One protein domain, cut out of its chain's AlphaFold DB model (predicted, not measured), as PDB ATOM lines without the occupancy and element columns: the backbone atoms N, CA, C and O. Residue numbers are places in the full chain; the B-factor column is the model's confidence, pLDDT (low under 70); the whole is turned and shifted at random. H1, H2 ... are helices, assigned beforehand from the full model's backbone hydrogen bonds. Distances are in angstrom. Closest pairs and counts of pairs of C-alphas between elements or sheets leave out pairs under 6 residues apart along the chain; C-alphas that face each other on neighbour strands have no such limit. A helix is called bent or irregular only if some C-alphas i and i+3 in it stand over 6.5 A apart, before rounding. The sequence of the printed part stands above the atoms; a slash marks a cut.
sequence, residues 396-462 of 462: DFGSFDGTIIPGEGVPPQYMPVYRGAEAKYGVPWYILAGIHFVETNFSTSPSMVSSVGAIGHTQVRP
ATOM      1  N   ASP A 396     254.523 242.464 313.130       41.88
ATOM      2  CA  ASP A 396     253.387 241.563 313.294       41.88
ATOM      3  C   ASP A 396     253.841 240.109 313.514       41.88
ATOM      4  O   ASP A 396     254.151 239.447 312.537       41.88
ATOM      5  N   PHE A 397     253.905 239.628 314.762       26.25
ATOM      6  CA  PHE A 397     253.763 238.211 315.131       26.25
ATOM      7  C   PHE A 397     253.379 238.107 316.612       26.25
ATOM      8  O   PHE A 397     254.136 238.492 317.498       26.25
ATOM      9  N   GLY A 398     252.200 237.546 316.895       40.53
ATOM     10  CA  GLY A 398     251.837 237.119 318.243       40.53
ATOM     11  C   GLY A 398     252.775 236.005 318.702       40.53
ATOM     12  O   GLY A 398     252.633 234.865 318.268       40.53
ATOM     13  N   SER A 399     253.759 236.332 319.534       35.00
ATOM     14  CA  SER A 399     254.615 235.381 320.246       35.00
ATOM     15  C   SER A 399     255.340 236.100 321.382       35.00
ATOM     16  O   SER A 399     256.043 237.079 321.170       35.00
ATOM     17  N   PHE A 400     255.103 235.588 322.583       38.97
ATOM     18  CA  PHE A 400     255.783 235.846 323.851       38.97
ATOM     19  C   PHE A 400     257.298 236.128 323.705       38.97
ATOM     20  O   PHE A 400     258.001 235.355 323.055       38.97
ATOM     21  N   ASP A 401     257.795 237.208 324.327       41.00
ATOM     22  CA  ASP A 401     259.158 237.754 324.140       41.00
ATOM     23  C   ASP A 401     260.216 237.253 325.148       41.00
ATOM     24  O   ASP A 401     261.348 237.736 325.160       41.00
ATOM     25  N   GLY A 402     259.876 236.270 325.985       40.09
ATOM     26  CA  GLY A 402     260.799 235.724 326.984       40.09
ATOM     27  C   GLY A 402     260.868 236.501 328.302       40.09
ATOM     28  O   GLY A 402     261.630 236.102 329.184       40.09
ATOM     29  N   THR A 403     260.059 237.547 328.491       41.50
ATOM     30  CA  THR A 403     259.957 238.263 329.771       41.50
ATOM     31  C   THR A 403     259.088 237.480 330.767       41.50
ATOM     32  O   THR A 403     257.879 237.341 330.590       41.50
ATOM     33  N   ILE A 404     259.688 236.959 331.847       41.97
ATOM     34  CA  ILE A 404     258.956 236.379 332.990       41.97
ATOM     35  C   ILE A 404     258.616 237.522 333.961       41.97
ATOM     36  O   ILE A 404     259.444 237.915 334.782       41.97
ATOM     37  N   ILE A 405     257.398 238.058 333.867       46.78
ATOM     38  CA  ILE A 405     256.880 239.099 334.768       46.78
ATOM     39  C   ILE A 405     256.204 238.425 335.984       46.78
ATOM     40  O   ILE A 405     255.349 237.550 335.796       46.78
ATOM     41  N   PRO A 406     256.538 238.788 337.238       37.50
ATOM     42  CA  PRO A 406     255.777 238.349 338.409       37.50
ATOM     43  C   PRO A 406     254.331 238.860 338.314       37.50
ATOM     44  O   PRO A 406     254.114 240.057 338.192       37.50
ATOM     45  N   GLY A 407     253.339 237.967 338.365       45.25
ATOM     46  CA  GLY A 407     251.914 238.331 338.308       45.25
ATOM     47  C   GLY A 407     251.323 238.476 336.900       45.25
ATOM     48  O   GLY A 407     250.155 238.157 336.720       45.25
ATOM     49  N   GLU A 408     252.117 238.815 335.879       48.88
ATOM     50  CA  GLU A 408     251.637 238.986 334.490       48.88
ATOM     51  C   GLU A 408     252.009 237.800 333.567       48.88
ATOM     52  O   GLU A 408     252.206 237.951 332.364       48.88
ATOM     53  N   GLY A 409     252.115 236.583 334.119       56.06
ATOM     54  CA  GLY A 409     252.379 235.377 333.315       56.06
ATOM     55  C   GLY A 409     252.618 234.082 334.094       56.06
ATOM     56  O   GLY A 409     252.452 232.998 333.542       56.06
ATOM     57  N   VAL A 410     252.966 234.166 335.383       67.44
ATOM     58  CA  VAL A 410     253.172 232.999 336.259       67.44
ATOM     59  C   VAL A 410     251.900 232.717 337.071       67.44
ATOM     60  O   VAL A 410     251.507 233.571 337.865       67.44
ATOM     61  N   PRO A 411     251.263 231.533 336.952       77.69
ATOM     62  CA  PRO A 411     250.027 231.251 337.676       77.69
ATOM     63  C   PRO A 411     250.207 231.314 339.213       77.69
ATOM     64  O   PRO A 411     251.095 230.628 339.743       77.69
ATOM     65  N   PRO A 412     249.371 232.083 339.949       70.50
ATOM     66  CA  PRO A 412     249.547 232.342 341.384       70.50
ATOM     67  C   PRO A 412     249.632 231.088 342.258       70.50
ATOM     68  O   PRO A 412     250.337 231.081 343.267       70.50
ATOM     69  N   GLN A 413     248.976 229.996 341.854       79.62
ATOM     70  CA  GLN A 413     248.988 228.727 342.584       79.62
ATOM     71  C   GLN A 413     250.387 228.108 342.733       79.62
ATOM     72  O   GLN A 413     250.596 227.291 343.628       79.62
ATOM     73  N   TYR A 414     251.354 228.495 341.894       86.31
ATOM     74  CA  TYR A 414     252.721 227.976 341.953       86.31
ATOM     75  C   TYR A 414     253.680 228.866 342.761       86.31
ATOM     76  O   TYR A 414     254.740 228.398 343.180       86.31
ATOM     77  N   MET A 415     253.305 230.116 343.058       82.56
ATOM     78  CA  MET A 415     254.156 231.066 343.788       82.56
ATOM     79  C   MET A 415     254.583 230.587 345.186       82.56
ATOM     80  O   MET A 415     255.772 230.719 345.502       82.56
ATOM     81  N   PRO A 416     253.703 229.973 346.009       85.69
ATOM     82  CA  PRO A 416     254.114 229.422 347.300       85.69
ATOM     83  C   PRO A 416     255.222 228.368 347.176       85.69
ATOM     84  O   PRO A 416     256.110 228.293 348.025       85.69
ATOM     85  N   VAL A 417     255.209 227.581 346.093       88.56
ATOM     86  CA  VAL A 417     256.208 226.536 345.838       88.56
ATOM     87  C   VAL A 417     257.544 227.152 345.426       88.56
ATOM     88  O   VAL A 417     258.576 226.764 345.974       88.56
ATOM     89  N   TYR A 418     257.550 228.138 344.523       86.88
ATOM     90  CA  TYR A 418     258.797 228.773 344.078       86.88
ATOM     91  C   TYR A 418     259.495 229.540 345.198       86.88
ATOM     92  O   TYR A 418     260.698 229.387 345.384       86.88
ATOM     93  N   ARG A 419     258.740 230.314 345.987       78.56
ATOM     94  CA  ARG A 419     259.288 231.074 347.120       78.56
ATOM     95  C   ARG A 419     259.757 230.148 348.245       78.56
ATOM     96  O   ARG A 419     260.794 230.398 348.853       78.56
ATOM     97  N   GLY A 420     259.048 229.041 348.481       81.56
ATOM     98  CA  GLY A 420     259.490 228.003 349.416       81.56
ATOM     99  C   GLY A 420     260.781 227.305 348.969       81.56
ATOM    100  O   GLY A 420     261.656 227.032 349.790       81.56
ATOM    101  N   ALA A 421     260.931 227.045 347.668       83.62
ATOM    102  CA  ALA A 421     262.142 226.462 347.096       83.62
ATOM    103  C   ALA A 421     263.327 227.439 347.110       83.62
ATOM    104  O   ALA A 421     264.439 227.028 347.432       83.62
ATOM    105  N   GLU A 422     263.091 228.722 346.837       80.81
ATOM    106  CA  GLU A 422     264.090 229.786 346.968       80.81
ATOM    107  C   GLU A 422     264.615 229.879 348.404       80.81
ATOM    108  O   GLU A 422     265.823 229.814 348.621       80.81
ATOM    109  N   ALA A 423     263.718 229.901 349.395       78.31
ATOM    110  CA  ALA A 423     264.100 229.917 350.807       78.31
ATOM    111  C   ALA A 423     264.883 228.661 351.235       78.31
ATOM    112  O   ALA A 423     265.776 228.741 352.077       78.31
ATOM    113  N   LYS A 424     264.553 227.491 350.671       93.50
ATOM    114  CA  LYS A 424     265.160 226.209 351.059       93.50
ATOM    115  C   LYS A 424     266.477 225.904 350.343       93.50
ATOM    116  O   LYS A 424     267.349 225.272 350.936       93.50
ATOM    117  N   TYR A 425     266.605 226.294 349.079       86.94
ATOM    118  CA  TYR A 425     267.700 225.870 348.200       86.94
ATOM    119  C   TYR A 425     268.503 227.037 347.608       86.94
ATOM    120  O   TYR A 425     269.485 226.791 346.914       86.94
ATOM    121  N   GLY A 426     268.115 228.291 347.866       77.06
ATOM    122  CA  GLY A 426     268.827 229.485 347.394       77.06
ATOM    123  C   GLY A 426     268.738 229.723 345.883       77.06
ATOM    124  O   GLY A 426     269.500 230.522 345.347       77.06
ATOM    125  N   VAL A 427     267.839 229.021 345.185       69.06
ATOM    126  CA  VAL A 427     267.612 229.195 343.745       69.06
ATOM    127  C   VAL A 427     266.572 230.300 343.550       69.06
ATOM    128  O   VAL A 427     265.466 230.142 344.069       69.06
ATOM    129  N   PRO A 428     266.871 231.381 342.805       69.50
ATOM    130  CA  PRO A 428     265.924 232.475 342.629       69.50
ATOM    131  C   PRO A 428     264.590 231.996 342.046       69.50
ATOM    132  O   PRO A 428     264.563 231.243 341.066       69.50
ATOM    133  N   TRP A 429     263.476 232.434 342.634       78.19
ATOM    134  CA  TRP A 429     262.147 231.885 342.329       78.19
ATOM    135  C   TRP A 429     261.757 232.038 340.843       78.19
ATOM    136  O   TRP A 429     261.098 231.162 340.279       78.19
ATOM    137  N   TYR A 430     262.207 233.110 340.185       72.44
ATOM    138  CA  TYR A 430     261.913 233.398 338.776       72.44
ATOM    139  C   TYR A 430     262.649 232.461 337.806       72.44
ATOM    140  O   TYR A 430     262.141 232.195 336.719       72.44
ATOM    141  N   ILE A 431     263.792 231.887 338.202       76.50
ATOM    142  CA  ILE A 431     264.488 230.853 337.416       76.50
ATOM    143  C   ILE A 431     263.651 229.570 337.390       76.50
ATOM    144  O   ILE A 431     263.465 228.966 336.335       76.50
ATOM    145  N   LEU A 432     263.094 229.179 338.541       80.56
ATOM    146  CA  LEU A 432     262.209 228.015 338.643       80.56
ATOM    147  C   LEU A 432     260.915 228.222 337.845       80.56
ATOM    148  O   LEU A 432     260.469 227.304 337.156       80.56
ATOM    149  N   ALA A 433     260.343 229.428 337.898       80.12
ATOM    150  CA  ALA A 433     259.177 229.791 337.095       80.12
ATOM    151  C   ALA A 433     259.484 229.759 335.585       80.12
ATOM    152  O   ALA A 433     258.691 229.214 334.820       80.12
ATOM    153  N   GLY A 434     260.649 230.262 335.166       76.94
ATOM    154  CA  GLY A 434     261.101 230.212 333.773       76.94
ATOM    155  C   GLY A 434     261.265 228.790 333.240       76.94
ATOM    156  O   GLY A 434     260.762 228.481 332.163       76.94
ATOM    157  N   ILE A 435     261.884 227.891 334.014       82.25
ATOM    158  CA  ILE A 435     262.015 226.472 333.637       82.25
ATOM    159  C   ILE A 435     260.632 225.819 333.508       82.25
ATOM    160  O   ILE A 435     260.346 225.163 332.513       82.25
ATOM    161  N   HIS A 436     259.741 226.024 334.481       89.06
ATOM    162  CA  HIS A 436     258.387 225.465 334.436       89.06
ATOM    163  C   HIS A 436     257.584 225.974 333.219       89.06
ATOM    164  O   HIS A 436     256.830 225.215 332.602       89.06
ATOM    165  N   PHE A 437     257.768 227.239 332.833       82.62
ATOM    166  CA  PHE A 437     257.181 227.793 331.616       82.62
ATOM    167  C   PHE A 437     257.733 227.131 330.348       82.62
ATOM    168  O   PHE A 437     256.957 226.611 329.551       82.62
ATOM    169  N   VAL A 438     259.058 227.109 330.173       80.19
ATOM    170  CA  VAL A 438     259.700 226.570 328.960       80.19
ATOM    171  C   VAL A 438     259.370 225.090 328.759       80.19
ATOM    172  O   VAL A 438     259.118 224.665 327.635       80.19
ATOM    173  N   GLU A 439     259.332 224.315 329.842       84.00
ATOM    174  CA  GLU A 439     259.188 222.861 329.762       84.00
ATOM    175  C   GLU A 439     257.741 222.393 329.557       84.00
ATOM    176  O   GLU A 439     257.492 221.413 328.855       84.00
ATOM    177  N   THR A 440     256.759 223.054 330.180       84.25
ATOM    178  CA  THR A 440     255.358 222.582 330.132       84.25
ATOM    179  C   THR A 440     254.312 223.683 330.028       84.25
ATOM    180  O   THR A 440     253.116 223.393 330.144       84.25
ATOM    181  N   ASN A 441     254.730 224.933 329.818       82.75
ATOM    182  CA  ASN A 441     253.867 226.109 329.854       82.75
ATOM    183  C   ASN A 441     253.005 226.124 331.128       82.75
ATOM    184  O   ASN A 441     251.774 226.125 331.073       82.75
ATOM    185  N   PHE A 442     253.661 226.015 332.287       87.81
ATOM    186  CA  PHE A 442     253.009 225.923 333.597       87.81
ATOM    187  C   PHE A 442     252.013 224.764 333.732       87.81
ATOM    188  O   PHE A 442     250.916 224.923 334.275       87.81
ATOM    189  N   SER A 443     252.416 223.569 333.288       88.50
ATOM    190  CA  SER A 443     251.607 222.338 333.350       88.50
ATOM    191  C   SER A 443     250.358 222.330 332.474       88.50
ATOM    192  O   SER A 443     249.431 221.564 332.729       88.50
ATOM    193  N   THR A 444     250.310 223.174 331.447       81.06
ATOM    194  CA  THR A 444     249.199 223.176 330.484       81.06
ATOM    195  C   THR A 444     249.435 222.211 329.318       81.06
ATOM    196  O   THR A 444     248.516 221.944 328.544       81.06
ATOM    197  N   SER A 445     250.642 221.637 329.207       76.19
ATOM    198  CA  SER A 445     250.964 220.603 328.219       76.19
ATOM    199  C   SER A 445     250.144 219.313 328.441       76.19
ATOM    200  O   SER A 445     250.192 218.751 329.537       76.19
ATOM    201  N   PRO A 446     249.431 218.780 327.424       70.81
ATOM    202  CA  PRO A 446     248.501 217.660 327.602       70.81
ATOM    203  C   PRO A 446     249.135 216.334 328.031       70.81
ATOM    204  O   PRO A 446     248.497 215.557 328.738       70.81
ATOM    205  N   SER A 447     250.352 216.023 327.570       78.81
ATOM    206  CA  SER A 447     250.943 214.700 327.796       78.81
ATOM    207  C   SER A 447     251.788 214.621 329.062       78.81
ATOM    208  O   SER A 447     252.004 213.511 329.535       78.81
ATOM    209  N   MET A 448     252.295 215.753 329.584       85.75
ATOM    210  CA  MET A 448     253.272 215.860 330.696       85.75
ATOM    211  C   MET A 448     254.455 214.870 330.628       85.75
ATOM    212  O   MET A 448     255.209 214.707 331.588       85.75
ATOM    213  N   VAL A 449     254.627 214.235 329.472       85.44
ATOM    214  CA  VAL A 449     255.579 213.189 329.133       85.44
ATOM    215  C   VAL A 449     256.050 213.501 327.721       85.44
ATOM    216  O   VAL A 449     255.233 213.577 326.793       85.44
ATOM    217  N   SER A 450     257.352 213.721 327.561       84.06
ATOM    218  CA  SER A 450     257.947 214.000 326.257       84.06
ATOM    219  C   SER A 450     258.209 212.722 325.458       84.06
ATOM    220  O   SER A 450     258.299 211.618 325.999       84.06
ATOM    221  N   SER A 451     258.420 212.881 324.150       84.69
ATOM    222  CA  SER A 451     258.810 211.795 323.237       84.69
ATOM    223  C   SER A 451     260.147 211.130 323.594       84.69
ATOM    224  O   SER A 451     260.424 210.029 323.123       84.69
ATOM    225  N   VAL A 452     260.963 211.775 324.435       85.62
ATOM    226  CA  VAL A 452     262.268 211.282 324.905       85.62
ATOM    227  C   VAL A 452     262.247 210.824 326.372       85.62
ATOM    228  O   VAL A 452     263.302 210.581 326.961       85.62
ATOM    229  N   GLY A 453     261.053 210.681 326.963       85.56
ATOM    230  CA  GLY A 453     260.853 210.095 328.293       85.56
ATOM    231  C   GLY A 453     261.091 211.042 329.472       85.56
ATOM    232  O   GLY A 453     261.325 210.570 330.581       85.56
ATOM    233  N   ALA A 454     261.058 212.359 329.255       89.62
ATOM    234  CA  ALA A 454     261.042 213.339 330.341       89.62
ATOM    235  C   ALA A 454     259.629 213.445 330.941       89.62
ATOM    236  O   ALA A 454     258.657 213.338 330.195       89.62
ATOM    237  N   ILE A 455     259.503 213.617 332.262       87.62
ATOM    238  CA  ILE A 455     258.220 213.519 332.979       87.62
ATOM    239  C   ILE A 455     258.011 214.731 333.900       87.62
ATOM    240  O   ILE A 455     258.930 215.189 334.581       87.62
ATOM    241  N   GLY A 456     256.767 215.215 333.970       89.12
ATOM    242  CA  GLY A 456     256.298 216.153 334.991       89.12
ATOM    243  C   GLY A 456     256.498 217.635 334.661       89.12
ATOM    244  O   GLY A 456     256.832 218.007 333.539       89.12
ATOM    245  N   HIS A 457     256.252 218.485 335.662       89.69
ATOM    246  CA  HIS A 457     256.150 219.950 335.554       89.69
ATOM    247  C   HIS A 457     257.374 220.639 334.938       89.69
ATOM    248  O   HIS A 457     257.238 221.625 334.222       89.69
ATOM    249  N   THR A 458     258.561 220.092 335.173       90.19
ATOM    250  CA  THR A 458     259.835 220.620 334.663       90.19
ATOM    251  C   THR A 458     260.556 219.614 333.764       90.19
ATOM    252  O   THR A 458     261.774 219.679 333.658       90.19
ATOM    253  N   GLN A 459     259.827 218.640 333.195       90.38
ATOM    254  CA  GLN A 459     260.343 217.635 332.251       90.38
ATOM    255  C   GLN A 459     261.685 217.017 332.696       90.38
ATOM    256  O   GLN A 459     262.690 217.034 331.984       90.38
ATOM    257  N   VAL A 460     261.705 216.431 333.898       89.50
ATOM    258  CA  VAL A 460     262.905 215.768 334.427       89.50
ATOM    259  C   VAL A 460     262.992 214.356 333.857       89.50
ATOM    260  O   VAL A 460     261.989 213.645 333.772       89.50
ATOM    261  N   ARG A 461     264.190 213.938 333.448       84.44
ATOM    262  CA  ARG A 461     264.436 212.563 333.000       84.44
ATOM    263  C   ARG A 461     264.704 211.644 334.207       84.44
ATOM    264  O   ARG A 461     265.404 212.094 335.114       84.44
ATOM    265  N   PRO A 462     264.159 210.413 334.222       78.38
ATOM    266  CA  PRO A 462     264.425 209.418 335.265       78.38
ATOM    267  C   PRO A 462     265.895 209.027 335.415       78.38
ATOM    268  O   PRO A 462     266.615 209.030 334.385       78.38
TER     269      PRO A 462
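Overview. This is residues 396 to 462 of the 462 residues of an uncharacterized protein of Bacillus swezeyi (UniProt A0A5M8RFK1). With little regular structure, the domain is a pair of helices in which the start of H2 meets the middle of H1 at a steep tilt. Residues 441 to 462 wind in loops after H2, and residues 396 to 401 stick out as a free tail. The 67 printed residues hold H1 then H2, with no named strand: all helix, though only 26 residues are in named elements. It is only just compact, close to loose, with a radius of gyration of the C-alphas of 13.0 A, and flat, spanning 40 by 33 by 17 A.

Arrangement. H1, residues 412 to 425, touches H2, residues 429 to 440, with residues 418 to 422 alone. H2 touches it with residues 429 to 433 alone. Their closest C-alphas, of Tyr 418 and Trp 429, are 4.9 A apart. They run opposite ways at a steep tilt of 57 degrees. Every O i to N i+4 pair is within hydrogen-bond range in H2, and 8 of 10 in H1.

Along the chain. H1 runs 20.4 A from C-alpha 412 at (249.547, 232.342, 341.384). It is irregular, but only just: C-alphas 413 and 416 are 7.0 A apart. H2 runs 16.8 A to C-alpha 440 at (255.358, 222.582, 330.132).

Size, cuts and confidence. The C-alphas farthest apart, of Asp 396 and Lys 424, are 42.4 A apart. The printed part has no cut, and the link from H1 to H2 is tight. Residues 396 to 410 and 427 to 428 of the model have pLDDT under 70.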